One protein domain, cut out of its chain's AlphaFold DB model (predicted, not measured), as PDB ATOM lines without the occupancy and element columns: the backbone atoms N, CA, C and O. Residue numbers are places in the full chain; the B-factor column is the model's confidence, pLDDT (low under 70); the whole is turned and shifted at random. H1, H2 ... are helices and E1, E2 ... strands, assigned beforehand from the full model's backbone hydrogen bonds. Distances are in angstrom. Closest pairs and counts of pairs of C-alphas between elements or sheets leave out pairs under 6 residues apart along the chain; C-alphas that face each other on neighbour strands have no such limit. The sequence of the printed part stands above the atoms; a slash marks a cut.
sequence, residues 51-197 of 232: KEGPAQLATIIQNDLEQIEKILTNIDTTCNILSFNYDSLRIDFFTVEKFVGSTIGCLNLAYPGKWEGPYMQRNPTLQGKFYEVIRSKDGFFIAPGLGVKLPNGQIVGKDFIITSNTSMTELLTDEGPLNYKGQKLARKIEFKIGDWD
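AT A GLANCE: This is residues 51 to 197 of the 232 residues of an uncharacterized protein of candidate division TM6 bacterium GW2011_GWF2_36_6 (UniProt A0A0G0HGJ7). With little regular structure, the model is one long helix, H1, with the strand hairpin E3-E4 beside its middle, the smaller hairpin E1-E2 by its last residues, and long loops. The 147 printed residues hold two named helices and four named strands, in the order H1, E1, E2, E3, E4, H2; the class is mixed, with under half in named elements. It is compact, radius of gyration of the C-alphas 15.2 A, spanning 47 by 35 by 22 A.

HOW THE PARTS SIT: E3, residues 129 to 136, and E4, residues 139 to 144, form an antiparallel hairpin, N 134 and O 141 within hydrogen-bond range at 2.7 A. The closest C-alphas of E4 and H1, residues 51 to 79, are Ile 142 and Leu 65, 6.7 A. E1, residues 81 to 84, and E2, residues 107 to 109, form another, N 82 to O 108 2.9 A. H2, residues 168 to 171, is apart from H1. In H1, 24 of 25 O i to N i+4 pairs are within range; H2 is too short for one.

IN THESE COORDINATES: H1, 43.2 A long, begins at C-alpha 51 (30.677, -42.660, -2.669); H2 ends at C-alpha 171 (32.938, -22.395, 8.647).

THE WHOLE: The printed part has no cut. Links E1-E2, E2-E3 and E4-H2 are long. pLDDT is under 70 at residues 86 to 88 and 194 to 197.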
ATOM      1  N   LYS A  51      31.078 -42.726  -4.085       80.81
ATOM      2  CA  LYS A  51      30.677 -42.660  -2.669       80.81
ATOM      3  C   LYS A  51      31.860 -42.516  -1.710       80.81
ATOM      4  O   LYS A  51      31.741 -41.817  -0.706       80.81
ATOM      5  N   GLU A  52      32.979 -43.173  -2.000       80.38
ATOM      6  CA  GLU A  52      34.150 -43.216  -1.114       80.38
ATOM      7  C   GLU A  52      35.158 -42.094  -1.398       80.38
ATOM      8  O   GLU A  52      35.851 -41.656  -0.480       80.38
ATOM      9  N   GLY A  53      35.196 -41.569  -2.629       84.94
ATOM     10  CA  GLY A  53      36.123 -40.514  -3.047       84.94
ATOM     11  C   GLY A  53      36.114 -39.270  -2.144       84.94
ATOM     12  O   GLY A  53      37.183 -38.860  -1.692       84.94
ATOM     13  N   PRO A  54      34.946 -38.694  -1.797       90.88
ATOM     14  CA  PRO A  54      34.888 -37.543  -0.898       90.88
ATOM     15  C   PRO A  54      35.464 -37.813   0.500       90.88
ATOM     16  O   PRO A  54      36.144 -36.961   1.062       90.88
ATOM     17  N   ALA A  55      35.235 -39.007   1.058       90.44
ATOM     18  CA  ALA A  55      35.774 -39.362   2.371       90.44
ATOM     19  C   ALA A  55      37.298 -39.531   2.338       90.44
ATOM     20  O   ALA A  55      37.982 -39.061   3.241       90.44
ATOM     21  N   GLN A  56      37.840 -40.137   1.278       90.25
ATOM     22  CA  GLN A  56      39.289 -40.232   1.090       90.25
ATOM     23  C   GLN A  56      39.928 -38.850   0.936       90.25
ATOM     24  O   GLN A  56      40.964 -38.584   1.539       90.25
ATOM     25  N   LEU A  57      39.290 -37.954   0.178       92.94
ATOM     26  CA  LEU A  57      39.746 -36.576   0.016       92.94
ATOM     27  C   LEU A  57      39.793 -35.831   1.359       92.94
ATOM     28  O   LEU A  57      40.766 -35.134   1.629       92.94
ATOM     29  N   ALA A  58      38.779 -36.008   2.208       95.06
ATOM     30  CA  ALA A  58      38.750 -35.415   3.542       95.06
ATOM     31  C   ALA A  58      39.912 -35.919   4.421       95.06
ATOM     32  O   ALA A  58      40.603 -35.112   5.041       95.06
ATOM     33  N   THR A  59      40.199 -37.225   4.388       94.50
ATOM     34  CA  THR A  59      41.351 -37.819   5.085       94.50
ATOM     35  C   THR A  59      42.689 -37.289   4.563       94.50
ATOM     36  O   THR A  59      43.575 -36.995   5.360       94.50
ATOM     37  N   ILE A  60      42.848 -37.133   3.243       94.88
ATOM     38  CA  ILE A  60      44.065 -36.549   2.651       94.88
ATOM     39  C   ILE A  60      44.263 -35.119   3.162       94.88
ATOM     40  O   ILE A  60      45.342 -34.796   3.644       94.88
ATOM     41  N   ILE A  61      43.201 -34.303   3.145       96.88
ATOM     42  CA  ILE A  61      43.239 -32.939   3.688       96.88
ATOM     43  C   ILE A  61      43.659 -32.955   5.163       96.88
ATOM     44  O   ILE A  61      44.521 -32.174   5.544       96.88
ATOM     45  N   GLN A  62      43.095 -33.836   5.999       96.50
ATOM     46  CA  GLN A  62      43.480 -33.920   7.417       96.50
ATOM     47  C   GLN A  62      44.971 -34.187   7.609       96.50
ATOM     48  O   GLN A  62      45.617 -33.497   8.397       96.50
ATOM     49  N   ASN A  63      45.502 -35.171   6.885       95.69
ATOM     50  CA  ASN A  63      46.903 -35.561   6.997       95.69
ATOM     51  C   ASN A  63      47.835 -34.438   6.523       95.69
ATOM     52  O   ASN A  63      48.832 -34.148   7.183       95.69
ATOM     53  N   ASP A  64      47.488 -33.776   5.414       96.38
ATOM     54  CA  ASP A  64      48.244 -32.631   4.906       96.38
ATOM     55  C   ASP A  64      48.236 -31.478   5.920       96.38
ATOM     56  O   ASP A  64      49.286 -30.912   6.219       96.38
ATOM     57  N   LEU A  65      47.073 -31.149   6.498       96.75
ATOM     58  CA  LEU A  65      46.945 -30.093   7.507       96.75
ATOM     59  C   LEU A  65      47.782 -30.382   8.758       96.75
ATOM     60  O   LEU A  65      48.438 -29.477   9.270       96.75
ATOM     61  N   GLU A  66      47.788 -31.628   9.232       95.94
ATOM     62  CA  GLU A  66      48.616 -32.052  10.366       95.94
ATOM     63  C   GLU A  66      50.111 -31.931  10.059       95.94
ATOM     64  O   GLU A  66      50.886 -31.427  10.875       95.94
ATOM     65  N   GLN A  67      50.525 -32.343   8.861       95.88
ATOM     66  CA  GLN A  67      51.916 -32.225   8.442       95.88
ATOM     67  C   GLN A  67      52.352 -30.759   8.323       95.88
ATOM     68  O   GLN A  67      53.431 -30.402   8.802       95.88
ATOM     69  N   ILE A  68      51.518 -29.912   7.716       96.56
ATOM     70  CA  ILE A  68      51.781 -28.478   7.567       96.56
ATOM     71  C   ILE A  68      51.912 -27.815   8.939       96.56
ATOM     72  O   ILE A  68      52.877 -27.091   9.172       96.56
ATOM     73  N   GLU A  69      50.973 -28.065   9.850       95.50
ATOM     74  CA  GLU A  69      50.997 -27.507  11.205       95.50
ATOM     75  C   GLU A  69      52.278 -27.892  11.946       95.50
ATOM     76  O   GLU A  69      52.935 -27.034  12.541       95.50
ATOM     77  N   LYS A  70      52.676 -29.166  11.868       95.25
ATOM     78  CA  LYS A  70      53.906 -29.650  12.494       95.25
ATOM     79  C   LYS A  70      55.144 -28.938  11.949       95.25
ATOM     80  O   LYS A  70      56.028 -28.571  12.723       95.25
ATOM     81  N   ILE A  71      55.212 -28.724  10.634       95.75
ATOM     82  CA  ILE A  71      56.322 -28.002   9.998       95.75
ATOM     83  C   ILE A  71      56.323 -26.533  10.423       95.75
ATOM     84  O   ILE A  71      57.365 -26.030  10.830       95.75
ATOM     85  N   LEU A  72      55.174 -25.854  10.382       95.00
ATOM     86  CA  LEU A  72      55.069 -24.453  10.803       95.00
ATOM     87  C   LEU A  72      55.435 -24.273  12.280       95.00
ATOM     88  O   LEU A  72      56.135 -23.325  12.611       95.00
ATOM     89  N   THR A  73      55.040 -25.208  13.143       94.56
ATOM     90  CA  THR A  73      55.413 -25.208  14.566       94.56
ATOM     91  C   THR A  73      56.920 -25.389  14.753       94.56
ATOM     92  O   THR A  73      57.522 -24.732  15.601       94.56
ATOM     93  N   ASN A  74      57.561 -26.247  13.950       94.81
ATOM     94  CA  ASN A  74      59.019 -26.390  13.967       94.81
ATOM     95  C   ASN A  74      59.713 -25.094  13.507       94.81
ATOM     96  O   ASN A  74      60.610 -24.591  14.186       94.81
ATOM     97  N   ILE A  75      59.248 -24.506  12.399       94.50
ATOM     98  CA  ILE A  75      59.758 -23.220  11.904       94.50
ATOM     99  C   ILE A  75      59.599 -22.133  12.971       94.50
ATOM    100  O   ILE A  75      60.529 -21.367  13.196       94.50
ATOM    101  N   ASP A  76      58.460 -22.068  13.657       94.00
ATOM    102  CA  ASP A  76      58.252 -21.108  14.740       94.00
ATOM    103  C   ASP A  76      59.220 -21.338  15.906       94.00
ATOM    104  O   ASP A  76      59.895 -20.416  16.359       94.00
ATOM    105  N   THR A  77      59.391 -22.592  16.323       92.88
ATOM    106  CA  THR A  77      60.297 -22.960  17.423       92.88
ATOM    107  C   THR A  77      61.754 -22.570  17.139       92.88
ATOM    108  O   THR A  77      62.484 -22.162  18.045       92.88
ATOM    109  N   THR A  78      62.198 -22.692  15.887       93.00
ATOM    110  CA  THR A  78      63.599 -22.476  15.488       93.00
ATOM    111  C   THR A  78      63.863 -21.047  15.017       93.00
ATOM    112  O   THR A  78      64.823 -20.407  15.460       93.00
ATOM    113  N   CYS A  79      63.006 -20.526  14.142       91.56
ATOM    114  CA  CYS A  79      63.170 -19.246  13.465       91.56
ATOM    115  C   CYS A  79      62.324 -18.109  14.052       91.56
ATOM    116  O   CYS A  79      62.640 -16.957  13.753       91.56
ATOM    117  N   ASN A  80      61.319 -18.410  14.886       91.44
ATOM    118  CA  ASN A  80      60.321 -17.484  15.436       91.44
ATOM    119  C   ASN A  80      59.563 -16.708  14.343       91.44
ATOM    120  O   ASN A  80      60.103 -15.786  13.718       91.44
ATOM    121  N   ILE A  81      58.304 -17.084  14.104       91.44
ATOM    122  CA  ILE A  81      57.472 -16.465  13.072       91.44
ATOM    123  C   ILE A  81      56.909 -15.145  13.608       91.44
ATOM    124  O   ILE A  81      56.024 -15.095  14.463       91.44
ATOM    125  N   LEU A  82      57.402 -14.039  13.051       88.62
ATOM    126  CA  LEU A  82      56.985 -12.693  13.438       88.62
ATOM    127  C   LEU A  82      55.636 -12.320  12.834       88.62
ATOM    128  O   LEU A  82      54.789 -11.739  13.504       88.62
ATOM    129  N   SER A  83      55.442 -12.617  11.552       86.06
ATOM    130  CA  SER A  83      54.228 -12.246  10.832       86.06
ATOM    131  C   SER A  83      54.078 -13.035   9.540       86.06
ATOM    132  O   SER A  83      55.062 -13.525   8.980       86.06
ATOM    133  N   PHE A  84      52.855 -13.049   9.014       86.31
ATOM    134  CA  PHE A  84      52.571 -13.457   7.642       86.31
ATOM    135  C   PHE A  84      52.419 -12.212   6.752       86.31
ATOM    136  O   PHE A  84      51.684 -11.292   7.112       86.31
ATOM    137  N   ASN A  85      53.121 -12.157   5.617       73.25
ATOM    138  CA  ASN A  85      53.014 -11.071   4.636       73.25
ATOM    139  C   ASN A  85      51.677 -11.126   3.865       73.25
ATOM    140  O   ASN A  85      51.088 -12.192   3.698       73.25
ATOM    141  N   TYR A  86      51.212  -9.961   3.400       64.44
ATOM    142  CA  TYR A  86      49.959  -9.747   2.653       64.44
ATOM    143  C   TYR A  86      49.782 -10.611   1.380       64.44
ATOM    144  O   TYR A  86      50.745 -11.129   0.819       64.44
ATOM    145  N   ASP A  87      48.518 -10.679   0.931       50.78
ATOM    146  CA  ASP A  87      47.868 -11.231  -0.279       50.78
ATOM    147  C   ASP A  87      48.233 -12.640  -0.774       50.78
ATOM    148  O   ASP A  87      47.345 -13.381  -1.194       50.78
ATOM    149  N   SER A  88      49.496 -13.058  -0.718       51.91
ATOM    150  CA  SER A  88      49.914 -14.408  -1.106       51.91
ATOM    151  C   SER A  88      50.264 -15.219   0.128       51.91
ATOM    152  O   SER A  88      51.425 -15.359   0.501       51.91
ATOM    153  N   LEU A  89      49.243 -15.808   0.740       80.81
ATOM    154  CA  LEU A  89      49.383 -16.665   1.915       80.81
ATOM    155  C   LEU A  89      49.614 -18.139   1.552       80.81
ATOM    156  O   LEU A  89      49.310 -19.040   2.330       80.81
ATOM    157  N   ARG A  90      50.132 -18.400   0.352       90.75
ATOM    158  CA  ARG A  90      50.393 -19.753  -0.139       90.75
ATOM    159  C   ARG A  90      51.577 -20.373   0.588       90.75
ATOM    160  O   ARG A  90      52.561 -19.706   0.891       90.75
ATOM    161  N   ILE A  91      51.481 -21.675   0.815       93.25
ATOM    162  CA  ILE A  91      52.554 -22.482   1.386       93.25
ATOM    163  C   ILE A  91      53.366 -23.074   0.231       93.25
ATOM    164  O   ILE A  91      53.113 -24.185  -0.233       93.25
ATOM    165  N   ASP A  92      54.324 -22.296  -0.266       92.38
ATOM    166  CA  ASP A  92      55.194 -22.637  -1.399       92.38
ATOM    167  C   ASP A  92      56.690 -22.694  -1.034       92.38
ATOM    168  O   ASP A  92      57.554 -22.829  -1.904       92.38
ATOM    169  N   PHE A  93      57.006 -22.652   0.260       92.94
ATOM    170  CA  PHE A  93      58.362 -22.452   0.770       92.94
ATOM    171  C   PHE A  93      58.937 -23.636   1.568       92.94
ATOM    172  O   PHE A  93      60.072 -23.568   2.033       92.94
ATOM    173  N   PHE A  94      58.214 -24.750   1.719       95.69
ATOM    174  CA  PHE A  94      58.710 -25.917   2.469       95.69
ATOM    175  C   PHE A  94      59.866 -26.646   1.780       95.69
ATOM    176  O   PHE A  94      60.601 -27.383   2.433       95.69
ATOM    177  N   THR A  95      60.057 -26.424   0.482       95.94
ATOM    178  CA  THR A  95      61.158 -26.998  -0.306       95.94
ATOM    179  C   THR A  95      62.419 -26.137  -0.318       95.94
ATOM    180  O   THR A  95      63.381 -26.479  -0.999       95.94
ATOM    181  N   VAL A  96      62.422 -24.984   0.352       94.81
ATOM    182  CA  VAL A  96      63.552 -24.051   0.306       94.81
ATOM    183  C   VAL A  96      64.654 -24.517   1.249       94.81
ATOM    184  O   VAL A  96      64.428 -24.682   2.446       94.81
ATOM    185  N   GLU A  97      65.862 -24.685   0.719       94.25
ATOM    186  CA  GLU A  97      67.031 -25.087   1.511       94.25
ATOM    187  C   GLU A  97      67.673 -23.895   2.225       94.25
ATOM    188  O   GLU A  97      68.023 -23.967   3.398       94.25
ATOM    189  N   LYS A  98      67.839 -22.777   1.512       92.00
ATOM    190  CA  LYS A  98      68.451 -21.546   2.021       92.00
ATOM    191  C   LYS A  98      67.828 -20.338   1.343       92.00
ATOM    192  O   LYS A  98      67.433 -20.402   0.182       92.00
ATOM    193  N   PHE A  99      67.799 -19.222   2.055       93.06
ATOM    194  CA  PHE A  99      67.364 -17.928   1.541       93.06
ATOM    195  C   PHE A  99      68.154 -16.810   2.233       93.06
ATOM    196  O   PHE A  99      68.884 -17.051   3.195       93.06
ATOM    197  N   VAL A 100      68.039 -15.588   1.715       88.62
ATOM    198  CA  VAL A 100      68.699 -14.395   2.260       88.62
ATOM    199  C   VAL A 100      67.631 -13.385   2.669       88.62
ATOM    200  O   VAL A 100      66.664 -13.180   1.940       88.62
ATOM    201  N   GLY A 101      67.827 -12.737   3.817       89.88
ATOM    202  CA  GLY A 101      66.865 -11.806   4.410       89.88
ATOM    203  C   GLY A 101      66.032 -12.456   5.514       89.88
ATOM    204  O   GLY A 101      66.350 -13.550   5.971       89.88
ATOM    205  N   SER A 102      64.984 -11.768   5.966       88.25
ATOM    206  CA  SER A 102      64.067 -12.253   7.010       88.25
ATOM    207  C   SER A 102      62.783 -12.871   6.456       88.25
ATOM    208  O   SER A 102      61.985 -13.396   7.224       88.25
ATOM    209  N   THR A 103      62.583 -12.831   5.138       89.38
ATOM    210  CA  THR A 103      61.321 -13.220   4.499       89.38
ATOM    211  C   THR A 103      61.501 -14.455   3.633       89.38
ATOM    212  O   THR A 103      62.413 -14.512   2.809       89.38
ATOM    213  N   ILE A 104      60.584 -15.407   3.772       90.38
ATOM    214  CA  ILE A 104      60.503 -16.593   2.926       90.38
ATOM    215  C   ILE A 104      59.037 -16.944   2.646       90.38
ATOM    216  O   ILE A 104      58.261 -17.208   3.561       90.38
ATOM    217  N   GLY A 105      58.650 -16.939   1.367       87.50
ATOM    218  CA  GLY A 105      57.250 -17.110   0.974       87.50
ATOM    219  C   GLY A 105      56.361 -16.078   1.670       87.50
ATOM    220  O   GLY A 105      56.606 -14.874   1.572       87.50
ATOM    221  N   CYS A 106      55.363 -16.550   2.420       86.38
ATOM    222  CA  CYS A 106      54.502 -15.685   3.223       86.38
ATOM    223  C   CYS A 106      55.037 -15.396   4.637       86.38
ATOM    224  O   CYS A 106      54.413 -14.616   5.343       86.38
ATOM    225  N   LEU A 107      56.162 -15.974   5.068       90.06
ATOM    226  CA  LEU A 107      56.687 -15.829   6.430       90.06
ATOM    227  C   LEU A 107      57.689 -14.683   6.559       90.06
ATOM    228  O   LEU A 107      58.576 -14.530   5.722       90.06
ATOM    229  N   ASN A 108      57.605 -13.957   7.672       90.44
ATOM    230  CA  ASN A 108      58.675 -13.108   8.187       90.44
ATOM    231  C   ASN A 108      59.222 -13.719   9.485       90.44
ATOM    232  O   ASN A 108      58.456 -14.019  10.403       90.44
ATOM    233  N   LEU A 109      60.534 -13.918   9.553       91.56
ATOM    234  CA  LEU A 109      61.220 -14.695  10.582       91.56
ATOM    235  C   LEU A 109      62.186 -13.814  11.375       91.56
ATOM    236  O   LEU A 109      62.932 -13.025  10.794       91.56
ATOM    237  N   ALA A 110      62.226 -13.986  12.697       90.62
ATOM    238  CA  ALA A 110      63.161 -13.251  13.553       90.62
ATOM    239  C   ALA A 110      64.600 -13.769  13.404       90.62
ATOM    240  O   ALA A 110      65.560 -12.997  13.435       90.62
ATOM    241  N   TYR A 111      64.748 -15.084  13.232       92.38
ATOM    242  CA  TYR A 111      66.033 -15.776  13.157       92.38
ATOM    243  C   TYR A 111      66.150 -16.592  11.859       92.38
ATOM    244  O   TYR A 111      66.229 -17.822  11.905       92.38
ATOM    245  N   PRO A 112      66.210 -15.940  10.680       93.19
ATOM    246  CA  PRO A 112      66.307 -16.637   9.394       93.19
ATOM    247  C   PRO A 112      67.578 -17.494   9.268       93.19
ATOM    248  O   PRO A 112      67.572 -18.516   8.593       93.19
ATOM    249  N   GLY A 113      68.660 -17.142   9.975       93.44
ATOM    250  CA  GLY A 113      69.898 -17.933  10.011       93.44
ATOM    251  C   GLY A 113      69.775 -19.295  10.709       93.44
ATOM    252  O   GLY A 113      70.697 -20.098  10.611       93.44
ATOM    253  N   LYS A 114      68.659 -19.560  11.402       94.56
ATOM    254  CA  LYS A 114      68.338 -20.858  12.017       94.56
ATOM    255  C   LYS A 114      67.458 -21.742  11.131       94.56
ATOM    256  O   LYS A 114      66.945 -22.744  11.604       94.56
ATOM    257  N   TRP A 115      67.249 -21.362   9.873       95.38
ATOM    258  CA  TRP A 115      66.440 -22.147   8.952       95.38
ATOM    259  C   TRP A 115      67.050 -23.531   8.708       95.38
ATOM    260  O   TRP A 115      68.181 -23.638   8.235       95.38
ATOM    261  N   GLU A 116      66.281 -24.577   9.004       94.88
ATOM    262  CA  GLU A 116      66.704 -25.981   8.888       94.88
ATOM    263  C   GLU A 116      66.194 -26.666   7.612       94.88
ATOM    264  O   GLU A 116      66.383 -27.869   7.438       94.88
ATOM    265  N   GLY A 117      65.511 -25.925   6.731       90.75
ATOM    266  CA  GLY A 117      64.915 -26.492   5.526       90.75
ATOM    267  C   GLY A 117      65.941 -27.128   4.569       90.75
ATOM    268  O   GLY A 117      67.148 -26.912   4.691       90.75
ATOM    269  N   PRO A 118      65.472 -27.904   3.578       95.75
ATOM    270  CA  PRO A 118      64.076 -28.063   3.182       95.75
ATOM    271  C   PRO A 118      63.312 -28.997   4.131       95.75
ATOM    272  O   PRO A 118      63.799 -30.056   4.516       95.75
ATOM    273  N   TYR A 119      62.083 -28.624   4.478       95.50
ATOM    274  CA  TYR A 119      61.218 -29.421   5.357       95.50
ATOM    275  C   TYR A 119      60.451 -30.510   4.597       95.50
ATOM    276  O   TYR A 119      60.009 -31.493   5.192       95.50
ATOM    277  N   MET A 120      60.289 -30.354   3.279       94.38
ATOM    278  CA  MET A 120      59.671 -31.344   2.395       94.38
ATOM    279  C   MET A 120      60.376 -31.389   1.039       94.38
ATOM    280  O   MET A 120      60.900 -30.388   0.562       94.38
ATOM    281  N   GLN A 121      60.315 -32.540   0.364       93.25
ATOM    282  CA  GLN A 121      60.798 -32.665  -1.020       93.25
ATOM    283  C   GLN A 121      59.914 -31.916  -2.024       93.25
ATOM    284  O   GLN A 121      60.376 -31.501  -3.085       93.25
ATOM    285  N   ARG A 122      58.619 -31.787  -1.720       93.38
ATOM    286  CA  ARG A 122      57.631 -31.065  -2.524       93.38
ATOM    287  C   ARG A 122      56.685 -30.327  -1.594       93.38
ATOM    288  O   ARG A 122      56.314 -30.862  -0.554       93.38
ATOM    289  N   ASN A 123      56.277 -29.131  -1.995       93.00
ATOM    290  CA  ASN A 123      55.249 -28.383  -1.286       93.00
ATOM    291  C   ASN A 123      53.899 -29.123  -1.368       93.00
ATOM    292  O   ASN A 123      53.569 -29.663  -2.433       93.00
ATOM    293  N   PRO A 124      53.113 -29.148  -0.279       92.12
ATOM    294  CA  PRO A 124      51.816 -29.804  -0.267       92.12
ATOM    295  C   PRO A 124      50.855 -29.065  -1.202       92.12
ATOM    296  O   PRO A 124      50.688 -27.845  -1.130       92.12
ATOM    297  N   THR A 125      50.225 -29.814  -2.105       94.94
ATOM    298  CA  THR A 125      49.219 -29.283  -3.027       94.94
ATOM    299  C   THR A 125      48.032 -30.221  -3.103       94.94
ATOM    300  O   THR A 125      48.185 -31.441  -3.102       94.94
ATOM    301  N   LEU A 126      46.846 -29.642  -3.240       95.25
ATOM    302  CA  LEU A 126      45.607 -30.361  -3.455       95.25
ATOM    303  C   LEU A 126      45.006 -29.933  -4.789       95.25
ATOM    304  O   LEU A 126      44.807 -28.746  -5.033       95.25
ATOM    305  N   GLN A 127      44.751 -30.891  -5.684       94.00
ATOM    306  CA  GLN A 127      44.239 -30.610  -7.038       94.00
ATOM    307  C   GLN A 127      45.118 -29.592  -7.808       94.00
ATOM    308  O   GLN A 127      44.622 -28.780  -8.587       94.00
ATOM    309  N   GLY A 128      46.437 -29.616  -7.569       93.00
ATOM    310  CA  GLY A 128      47.404 -28.693  -8.178       93.00
ATOM    311  C   GLY A 128      47.393 -27.271  -7.602       93.00
ATOM    312  O   GLY A 128      47.996 -26.375  -8.192       93.00
ATOM    313  N   LYS A 129      46.706 -27.039  -6.477       94.69
ATOM    314  CA  LYS A 129      46.665 -25.761  -5.752       94.69
ATOM    315  C   LYS A 129      47.392 -25.894  -4.417       94.69
ATOM    316  O   LYS A 129      47.268 -26.923  -3.760       94.69
ATOM    317  N   PHE A 130      48.152 -24.877  -4.020       94.69
ATOM    318  CA  PHE A 130      48.816 -24.857  -2.713       94.69
ATOM    319  C   PHE A 130      47.797 -24.737  -1.580       94.69
ATOM    320  O   PHE A 130      46.722 -24.167  -1.761       94.69
ATOM    321  N   TYR A 131      48.161 -25.253  -0.411       95.62
ATOM    322  CA  TYR A 131      47.499 -24.859   0.830       95.62
ATOM    323  C   TYR A 131      47.841 -23.406   1.170       95.62
ATOM    324  O   TYR A 131      48.875 -22.881   0.742       95.62
ATOM    325  N   GLU A 132      46.966 -22.760   1.930       92.62
ATOM    326  CA  GLU A 132      47.076 -21.346   2.276       92.62
ATOM    327  C   GLU A 132      46.938 -21.136   3.789       92.62
ATOM    328  O   GLU A 132      46.194 -21.848   4.467       92.62
ATOM    329  N   VAL A 133      47.657 -20.144   4.318       92.19
ATOM    330  CA  VAL A 133      47.523 -19.662   5.696       92.19
ATOM    331  C   VAL A 133      46.567 -18.479   5.721       92.19
ATOM    332  O   VAL A 133      46.939 -17.355   5.439       92.19
ATOM    333  N   ILE A 134      45.317 -18.686   6.079       89.12
ATOM    334  CA  ILE A 134      44.297 -17.654   6.018       89.12
ATOM    335  C   ILE A 134      44.241 -16.865   7.321       89.12
ATOM    336  O   ILE A 134      44.087 -17.424   8.410       89.12
ATOM    337  N   ARG A 135      44.312 -15.536   7.202       86.88
ATOM    338  CA  ARG A 135      43.998 -14.613   8.291       86.88
ATOM    339  C   ARG A 135      42.484 -14.428   8.373       86.88
ATOM    340  O   ARG A 135      41.860 -14.046   7.389       86.88
ATOM    341  N   SER A 136      41.920 -14.640   9.556       88.38
ATOM    342  CA  SER A 136      40.497 -14.453   9.861       88.38
ATOM    343  C   SER A 136      40.313 -13.666  11.163       88.38
ATOM    344  O   SER A 136      41.293 -13.403  11.869       88.38
ATOM    345  N   LYS A 137      39.065 -13.341  11.527       85.94
ATOM    346  CA  LYS A 137      38.772 -12.691  12.816       85.94
ATOM    347  C   LYS A 137      39.072 -13.602  14.015       85.94
ATOM    348  O   LYS A 137      39.337 -13.102  15.101       85.94
ATOM    349  N   ASP A 138      39.095 -14.921  13.802       87.44
ATOM    350  CA  ASP A 138      39.309 -15.938  14.842       87.44
ATOM    351  C   ASP A 138      40.795 -16.336  15.004       87.44
ATOM    352  O   ASP A 138      41.130 -17.230  15.793       87.44
ATOM    353  N   GLY A 139      41.691 -15.698  14.237       87.75
ATOM    354  CA  GLY A 139      43.126 -15.984  14.174       87.75
ATOM    355  C   GLY A 139      43.581 -16.492  12.801       87.75
ATOM    356  O   GLY A 139      42.914 -16.268  11.785       87.75
ATOM    357  N   PHE A 140      44.730 -17.171  12.776       89.06
ATOM    358  CA  PHE A 140      45.317 -17.755  11.567       89.06
ATOM    359  C   PHE A 140      44.954 -19.231  11.429       89.06
ATOM    360  O   PHE A 140      44.965 -19.978  12.408       89.06
ATOM    361  N   PHE A 141      44.643 -19.649  10.207       93.00
ATOM    362  CA  PHE A 141      44.228 -21.011   9.897       93.00
ATOM    363  C   PHE A 141      44.949 -21.526   8.662       93.00
ATOM    364  O   PHE A 141      45.169 -20.782   7.723       93.00
ATOM    365  N   ILE A 142      45.260 -22.811   8.626       94.38
ATOM    366  CA  ILE A 142      45.712 -23.509   7.427       94.38
ATOM    367  C   ILE A 142      44.474 -24.104   6.758       94.38
ATOM    368  O   ILE A 142      43.701 -24.805   7.416       94.38
ATOM    369  N   ALA A 143      44.281 -23.848   5.466       94.56
ATOM    370  CA  ALA A 143      43.156 -24.380   4.701       94.56
ATOM    371  C   ALA A 143      43.555 -24.709   3.249       94.56
ATOM    372  O   ALA A 143      44.573 -24.210   2.757       94.56
ATOM    373  N   PRO A 144      42.774 -25.545   2.539       95.44
ATOM    374  CA  PRO A 144      42.921 -25.721   1.100       95.44
ATOM    375  C   PRO A 144      42.807 -24.381   0.364       95.44
ATOM    376  O   PRO A 144      41.923 -23.583   0.671       95.44
ATOM    377  N   GLY A 145      43.690 -24.147  -0.609       93.12
ATOM    378  CA  GLY A 145      43.735 -22.876  -1.329       93.12
ATOM    379  C   GLY A 145      42.564 -22.642  -2.285       93.12
ATOM    380  O   GLY A 145      41.731 -23.516  -2.550       93.12
ATOM    381  N   LEU A 146      42.529 -21.437  -2.851       92.62
ATOM    382  CA  LEU A 146      41.477 -21.002  -3.773       92.62
ATOM    383  C   LEU A 146      41.313 -21.942  -4.983       92.62
ATOM    384  O   LEU A 146      42.273 -22.340  -5.652       92.62
ATOM    385  N   GLY A 147      40.057 -22.248  -5.312       93.00
ATOM    386  CA  GLY A 147      39.667 -23.093  -6.439       93.00
ATOM    387  C   GLY A 147      39.701 -24.597  -6.161       93.00
ATOM    388  O   GLY A 147      39.346 -25.370  -7.050       93.00
ATOM    389  N   VAL A 148      40.090 -25.030  -4.958       95.50
ATOM    390  CA  VAL A 148      39.989 -26.437  -4.553       95.50
ATOM    391  C   VAL A 148      38.525 -26.821  -4.360       95.50
ATOM    392  O   VAL A 148      37.783 -26.142  -3.647       95.50
ATOM    393  N   LYS A 149      38.117 -27.946  -4.959       96.31
ATOM    394  CA  LYS A 149      36.818 -28.567  -4.693       96.31
ATOM    395  C   LYS A 149      36.902 -29.469  -3.465       96.31
ATOM    396  O   LYS A 149      37.674 -30.426  -3.455       96.31
ATOM    397  N   LEU A 150      36.093 -29.186  -2.457       95.94
ATOM    398  CA  LEU A 150      36.039 -29.912  -1.194       95.94
ATOM    399  C   LEU A 150      35.178 -31.189  -1.289       95.94
ATOM    400  O   LEU A 150      34.377 -31.342  -2.218       95.94
ATOM    401  N   PRO A 151      35.302 -32.114  -0.317       94.88
ATOM    402  CA  PRO A 151      34.475 -33.320  -0.201       94.88
ATOM    403  C   PRO A 151      32.956 -33.090  -0.226       94.88
ATOM    404  O   PRO A 151      32.216 -33.910  -0.764       94.88
ATOM    405  N   ASN A 152      32.480 -31.973   0.326       92.69
ATOM    406  CA  ASN A 152      31.064 -31.585   0.290       92.69
ATOM    407  C   ASN A 152      30.622 -31.031  -1.084       92.69
ATOM    408  O   ASN A 152      29.463 -30.671  -1.265       92.69
ATOM    409  N   GLY A 153      31.530 -30.975  -2.062       92.75
ATOM    410  CA  GLY A 153      31.275 -30.515  -3.422       92.75
ATOM    411  C   GLY A 153      31.465 -29.016  -3.638       92.75
ATOM    412  O   GLY A 153      31.493 -28.606  -4.799       92.75
ATOM    413  N   GLN A 154      31.636 -28.236  -2.568       95.00
ATOM    414  CA  GLN A 154      31.824 -26.788  -2.628       95.00
ATOM    415  C   GLN A 154      33.256 -26.415  -3.022       95.00
ATOM    416  O   GLN A 154      34.195 -27.180  -2.810       95.00
ATOM    417  N   ILE A 155      33.428 -25.231  -3.600       95.88
ATOM    418  CA  ILE A 155      34.697 -24.730  -4.126       95.88
ATOM    419  C   ILE A 155      35.144 -23.500  -3.334       95.88
ATOM    420  O   ILE A 155      34.445 -22.482  -3.293       95.88
ATOM    421  N   VAL A 156      36.351 -23.573  -2.769       94.44
ATOM    422  CA  VAL A 156      36.967 -22.474  -2.009       94.44
ATOM    423  C   VAL A 156      37.162 -21.253  -2.911       94.44
ATOM    424  O   VAL A 156      37.715 -21.362  -4.005       94.44
ATOM    425  N   GLY A 157      36.712 -20.079  -2.467       90.69
ATOM    426  CA  GLY A 157      36.828 -18.822  -3.211       90.69
ATOM    427  C   GLY A 157      35.780 -18.619  -4.308       90.69
ATOM    428  O   GLY A 157      35.752 -17.551  -4.915       90.69
ATOM    429  N   LYS A 158      34.921 -19.615  -4.564       93.94
ATOM    430  CA  LYS A 158      33.794 -19.505  -5.500       93.94
ATOM    431  C   LYS A 158      32.455 -19.623  -4.782       93.94
ATOM    432  O   LYS A 158      31.633 -18.723  -4.899       93.94
ATOM    433  N   ASP A 159      32.246 -20.719  -4.054       94.81
ATOM    434  CA  ASP A 159      30.973 -20.983  -3.370       94.81
ATOM    435  C   ASP A 159      30.937 -20.330  -1.979       94.81
ATOM    436  O   ASP A 159      29.875 -19.983  -1.473       94.81
ATOM    437  N   PHE A 160      32.110 -20.113  -1.382       92.19
ATOM    438  CA  PHE A 160      32.300 -19.309  -0.180       92.19
ATOM    439  C   PHE A 160      33.669 -18.626  -0.227       92.19
ATOM    440  O   PHE A 160      34.620 -19.155  -0.809       92.19
ATOM    441  N   ILE A 161      33.775 -17.443   0.376       89.88
ATOM    442  CA  ILE A 161      34.996 -16.630   0.376       89.88
ATOM    443  C   ILE A 161      35.466 -16.462   1.818       89.88
ATOM    444  O   ILE A 161      34.693 -16.077   2.698       89.88
ATOM    445  N   ILE A 162      36.746 -16.739   2.054       88.94
ATOM    446  CA  ILE A 162      37.376 -16.526   3.352       88.94
ATOM    447  C   ILE A 162      38.148 -15.211   3.287       88.94
ATOM    448  O   ILE A 162      39.027 -15.028   2.451       88.94
ATOM    449  N   THR A 163      37.776 -14.281   4.156       86.50
ATOM    450  CA  THR A 163      38.372 -12.950   4.293       86.50
ATOM    451  C   THR A 163      38.839 -12.750   5.731       86.50
ATOM    452  O   THR A 163      38.487 -13.529   6.620       86.50
ATOM    453  N   SER A 164      39.545 -11.650   5.997       84.75
ATOM    454  CA  SER A 164      39.955 -11.276   7.355       84.75
ATOM    455  C   SER A 164      38.793 -11.118   8.339       84.75
ATOM    456  O   SER A 164      39.012 -11.225   9.540       84.75
ATOM    457  N   ASN A 165      37.569 -10.891   7.855       86.88
ATOM    458  CA  ASN A 165      36.376 -10.718   8.687       86.88
ATOM    459  C   ASN A 165      35.534 -11.999   8.794       86.88
ATOM    460  O   ASN A 165      34.561 -12.042   9.548       86.88
ATOM    461  N   THR A 166      35.885 -13.043   8.040       89.00
ATOM    462  CA  THR A 166      35.137 -14.301   8.008       89.00
ATOM    463  C   THR A 166      35.335 -15.079   9.308       89.00
ATOM    464  O   THR A 166      36.440 -15.159   9.838       89.00
ATOM    465  N   SER A 167      34.249 -15.662   9.814       91.94
ATOM    466  CA  SER A 167      34.229 -16.504  11.012       91.94
ATOM    467  C   SER A 167      34.665 -17.924  10.675       91.94
ATOM    468  O   SER A 167      33.879 -18.712  10.157       91.94
ATOM    469  N   MET A 168      35.924 -18.268  10.935       92.38
ATOM    470  CA  MET A 168      36.424 -19.624  10.677       92.38
ATOM    471  C   MET A 168      35.752 -20.648  11.585       92.38
ATOM    472  O   MET A 168      35.520 -21.779  11.168       92.38
ATOM    473  N   THR A 169      35.392 -20.243  12.801       91.25
ATOM    474  CA  THR A 169      34.613 -21.068  13.727       91.25
ATOM    475  C   THR A 169      33.273 -21.489  13.129       91.25
ATOM    476  O   THR A 169      32.964 -22.677  13.170       91.25
ATOM    477  N   GLU A 170      32.531 -20.573  12.496       93.56
ATOM    478  CA  GLU A 170      31.285 -20.891  11.776       93.56
ATOM    479  C   GLU A 170      31.547 -21.814  10.581       93.56
ATOM    480  O   GLU A 170      30.835 -22.803  10.402       93.56
ATOM    481  N   LEU A 171      32.607 -21.557   9.802       93.56
ATOM    482  CA  LEU A 171      32.938 -22.395   8.647       93.56
ATOM    483  C   LEU A 171      33.326 -23.833   9.026       93.56
ATOM    484  O   LEU A 171      33.194 -24.730   8.196       93.56
ATOM    485  N   LEU A 172      33.804 -24.044  10.255       95.12
ATOM    486  CA  LEU A 172      34.244 -25.337  10.790       95.12
ATOM    487  C   LEU A 172      33.165 -26.076  11.599       95.12
ATOM    488  O   LEU A 172      33.426 -27.189  12.068       95.12
ATOM    489  N   THR A 173      31.979 -25.483  11.780       94.38
ATOM    490  CA  THR A 173      30.820 -26.168  12.383       94.38
ATOM    491  C   THR A 173      30.387 -27.371  11.545       94.38
ATOM    492  O   THR A 173      30.784 -27.494  10.392       94.38
ATOM    493  N   ASP A 174      29.566 -28.265  12.099       91.25
ATOM    494  CA  ASP A 174      29.129 -29.483  11.396       91.25
ATOM    495  C   ASP A 174      28.335 -29.210  10.109       91.25
ATOM    496  O   ASP A 174      28.368 -30.027   9.188       91.25
ATOM    497  N   GLU A 175      27.684 -28.047  10.010       89.69
ATOM    498  CA  GLU A 175      27.009 -27.582   8.789       89.69
ATOM    499  C   GLU A 175      27.872 -26.635   7.938       89.69
ATOM    500  O   GLU A 175      27.465 -26.195   6.861       89.69
ATOM    501  N   GLY A 176      29.076 -26.313   8.409       93.31
ATOM    502  CA  GLY A 176      29.979 -25.378   7.767       93.31
ATOM    503  C   GLY A 176      30.650 -25.946   6.506       93.31
ATOM    504  O   GLY A 176      30.894 -27.150   6.392       93.31
ATOM    505  N   PRO A 177      31.017 -25.080   5.544       94.38
ATOM    506  CA  PRO A 177      31.660 -25.479   4.291       94.38
ATOM    507  C   PRO A 177      33.041 -26.130   4.466       94.38
ATOM    508  O   PRO A 177      33.492 -26.855   3.579       94.38
ATOM    509  N   LEU A 178      33.720 -25.894   5.593       95.12
ATOM    510  CA  LEU A 178      35.010 -26.500   5.937       95.12
ATOM    511  C   LEU A 178      34.848 -27.691   6.889       95.12
ATOM    512  O   LEU A 178      35.793 -28.053   7.587       95.12
ATOM    513  N   ASN A 179      33.681 -28.330   6.912       95.81
ATOM    514  CA  ASN A 179      33.456 -29.581   7.619       95.81
ATOM    515  C   ASN A 179      32.893 -30.630   6.654       95.81
ATOM    516  O   ASN A 179      32.037 -30.357   5.812       95.81
ATOM    517  N   TYR A 180      33.400 -31.855   6.758       95.19
ATOM    518  CA  TYR A 180      32.828 -32.998   6.070       95.19
ATOM    519  C   TYR A 180      32.693 -34.171   7.034       95.19
ATOM    520  O   TYR A 180      33.684 -34.791   7.418       95.19
ATOM    521  N   LYS A 181      31.448 -34.503   7.401       92.06
ATOM    522  CA  LYS A 181      31.119 -35.628   8.296       92.06
ATOM    523  C   LYS A 181      31.912 -35.596   9.617       92.06
ATOM    524  O   LYS A 181      32.416 -36.626  10.057       92.06
ATOM    525  N   GLY A 182      32.054 -34.412  10.215       91.88
ATOM    526  CA  GLY A 182      32.796 -34.187  11.460       91.88
ATOM    527  C   GLY A 182      34.304 -33.976  11.275       91.88
ATOM    528  O   GLY A 182      35.007 -33.700  12.246       91.88
ATOM    529  N   GLN A 183      34.830 -34.086  10.049       94.06
ATOM    530  CA  GLN A 183      36.235 -33.806   9.751       94.06
ATOM    531  C   GLN A 183      36.415 -32.338   9.355       94.06
ATOM    532  O   GLN A 183      35.878 -31.884   8.343       94.06
ATOM    533  N   LYS A 184      37.200 -31.602  10.146       96.00
ATOM    534  CA  LYS A 184      37.470 -30.167   9.969       96.00
ATOM    535  C   LYS A 184      38.531 -29.913   8.907       96.00
ATOM    536  O   LYS A 184      39.716 -30.067   9.164       96.00
ATOM    537  N   LEU A 185      38.135 -29.451   7.734       96.56
ATOM    538  CA  LEU A 185      38.989 -29.241   6.560       96.56
ATOM    539  C   LEU A 185      39.860 -27.973   6.622       96.56
ATOM    540  O   LEU A 185      40.406 -27.560   5.605       96.56
ATOM    541  N   ALA A 186      39.997 -27.359   7.795       95.75
ATOM    542  CA  ALA A 186      41.001 -26.346   8.087       95.75
ATOM    543  C   ALA A 186      41.454 -26.489   9.545       95.75
ATOM    544  O   ALA A 186      40.706 -26.990  10.391       95.75
ATOM    545  N   ARG A 187      42.675 -26.042   9.845       95.25
ATOM    546  CA  ARG A 187      43.271 -26.154  11.180       95.25
ATOM    547  C   ARG A 187      43.761 -24.804  11.680       95.25
ATOM    548  O   ARG A 187      44.338 -24.044  10.911       95.25
ATOM    549  N   LYS A 188      43.505 -24.488  12.950       93.62
ATOM    550  CA  LYS A 188      43.972 -23.243  13.570       93.62
ATOM    551  C   LYS A 188      45.469 -23.342  13.853       93.62
ATOM    552  O   LYS A 188      45.933 -24.383  14.288       93.62
ATOM    553  N   ILE A 189      46.197 -22.256  13.630       91.31
ATOM    554  CA  ILE A 189      47.582 -22.122  14.079       91.31
ATOM    555  C   ILE A 189      47.558 -21.652  15.539       91.31
ATOM    556  O   ILE A 189      47.013 -20.585  15.827       91.31
ATOM    557  N   GLU A 190      48.106 -22.456  16.452       87.69
ATOM    558  CA  GLU A 190      48.034 -22.193  17.900       87.69
ATOM    559  C   GLU A 190      49.254 -21.460  18.479       87.69
ATOM    560  O   GLU A 190      49.145 -20.849  19.543       87.69
ATOM    561  N   PHE A 191      50.406 -21.485  17.803       83.69
ATOM    562  CA  PHE A 191      51.601 -20.806  18.303       83.69
ATOM    563  C   PHE A 191      51.482 -19.277  18.212       83.69
ATOM    564  O   PHE A 191      50.765 -18.719  17.373       83.69
ATOM    565  N   LYS A 192      52.183 -18.585  19.116       79.12
ATOM    566  CA  LYS A 192      52.124 -17.127  19.234       79.12
ATOM    567  C   LYS A 192      52.929 -16.482  18.109       79.12
ATOM    568  O   LYS A 192      54.145 -16.382  18.190       79.12
ATOM    569  N   ILE A 193      52.229 -15.975  17.107       78.31
ATOM    570  CA  ILE A 193      52.818 -15.146  16.053       78.31
ATOM    571  C   ILE A 193      53.101 -13.754  16.642       78.31
ATOM    572  O   ILE A 193      52.239 -13.195  17.328       78.31
ATOM    573  N   GLY A 194      54.308 -13.228  16.415       65.62
ATOM    574  CA  GLY A 194      54.823 -11.988  17.020       65.62
ATOM    575  C   GLY A 194      53.824 -10.814  17.106       65.62
ATOM    576  O   GLY A 194      53.060 -10.571  16.179       65.62
ATOM    577  N   ASP A 195      53.824 -10.115  18.256       50.78
ATOM    578  CA  ASP A 195      53.077  -8.891  18.642       50.78
ATOM    579  C   ASP A 195      51.739  -8.592  17.933       50.78
ATOM    580  O   ASP A 195      51.407  -7.446  17.605       50.78
ATOM    581  N   TRP A 196      50.905  -9.616  17.752       48.97
ATOM    582  CA  TRP A 196      49.577  -9.482  17.147       48.97
ATOM    583  C   TRP A 196      48.579  -8.680  18.002       48.97
ATOM    584  O   TRP A 196      47.599  -8.149  17.474       48.97
ATOM    585  N   ASP A 197      48.867  -8.486  19.292       46.72
ATOM    586  CA  ASP A 197      48.091  -7.591  20.156       46.72
ATOM    587  C   ASP A 197      48.158  -6.127  19.678       46.72
ATOM    588  O   ASP A 197      47.271  -5.331  19.973       46.72
TER     589      ASP A 197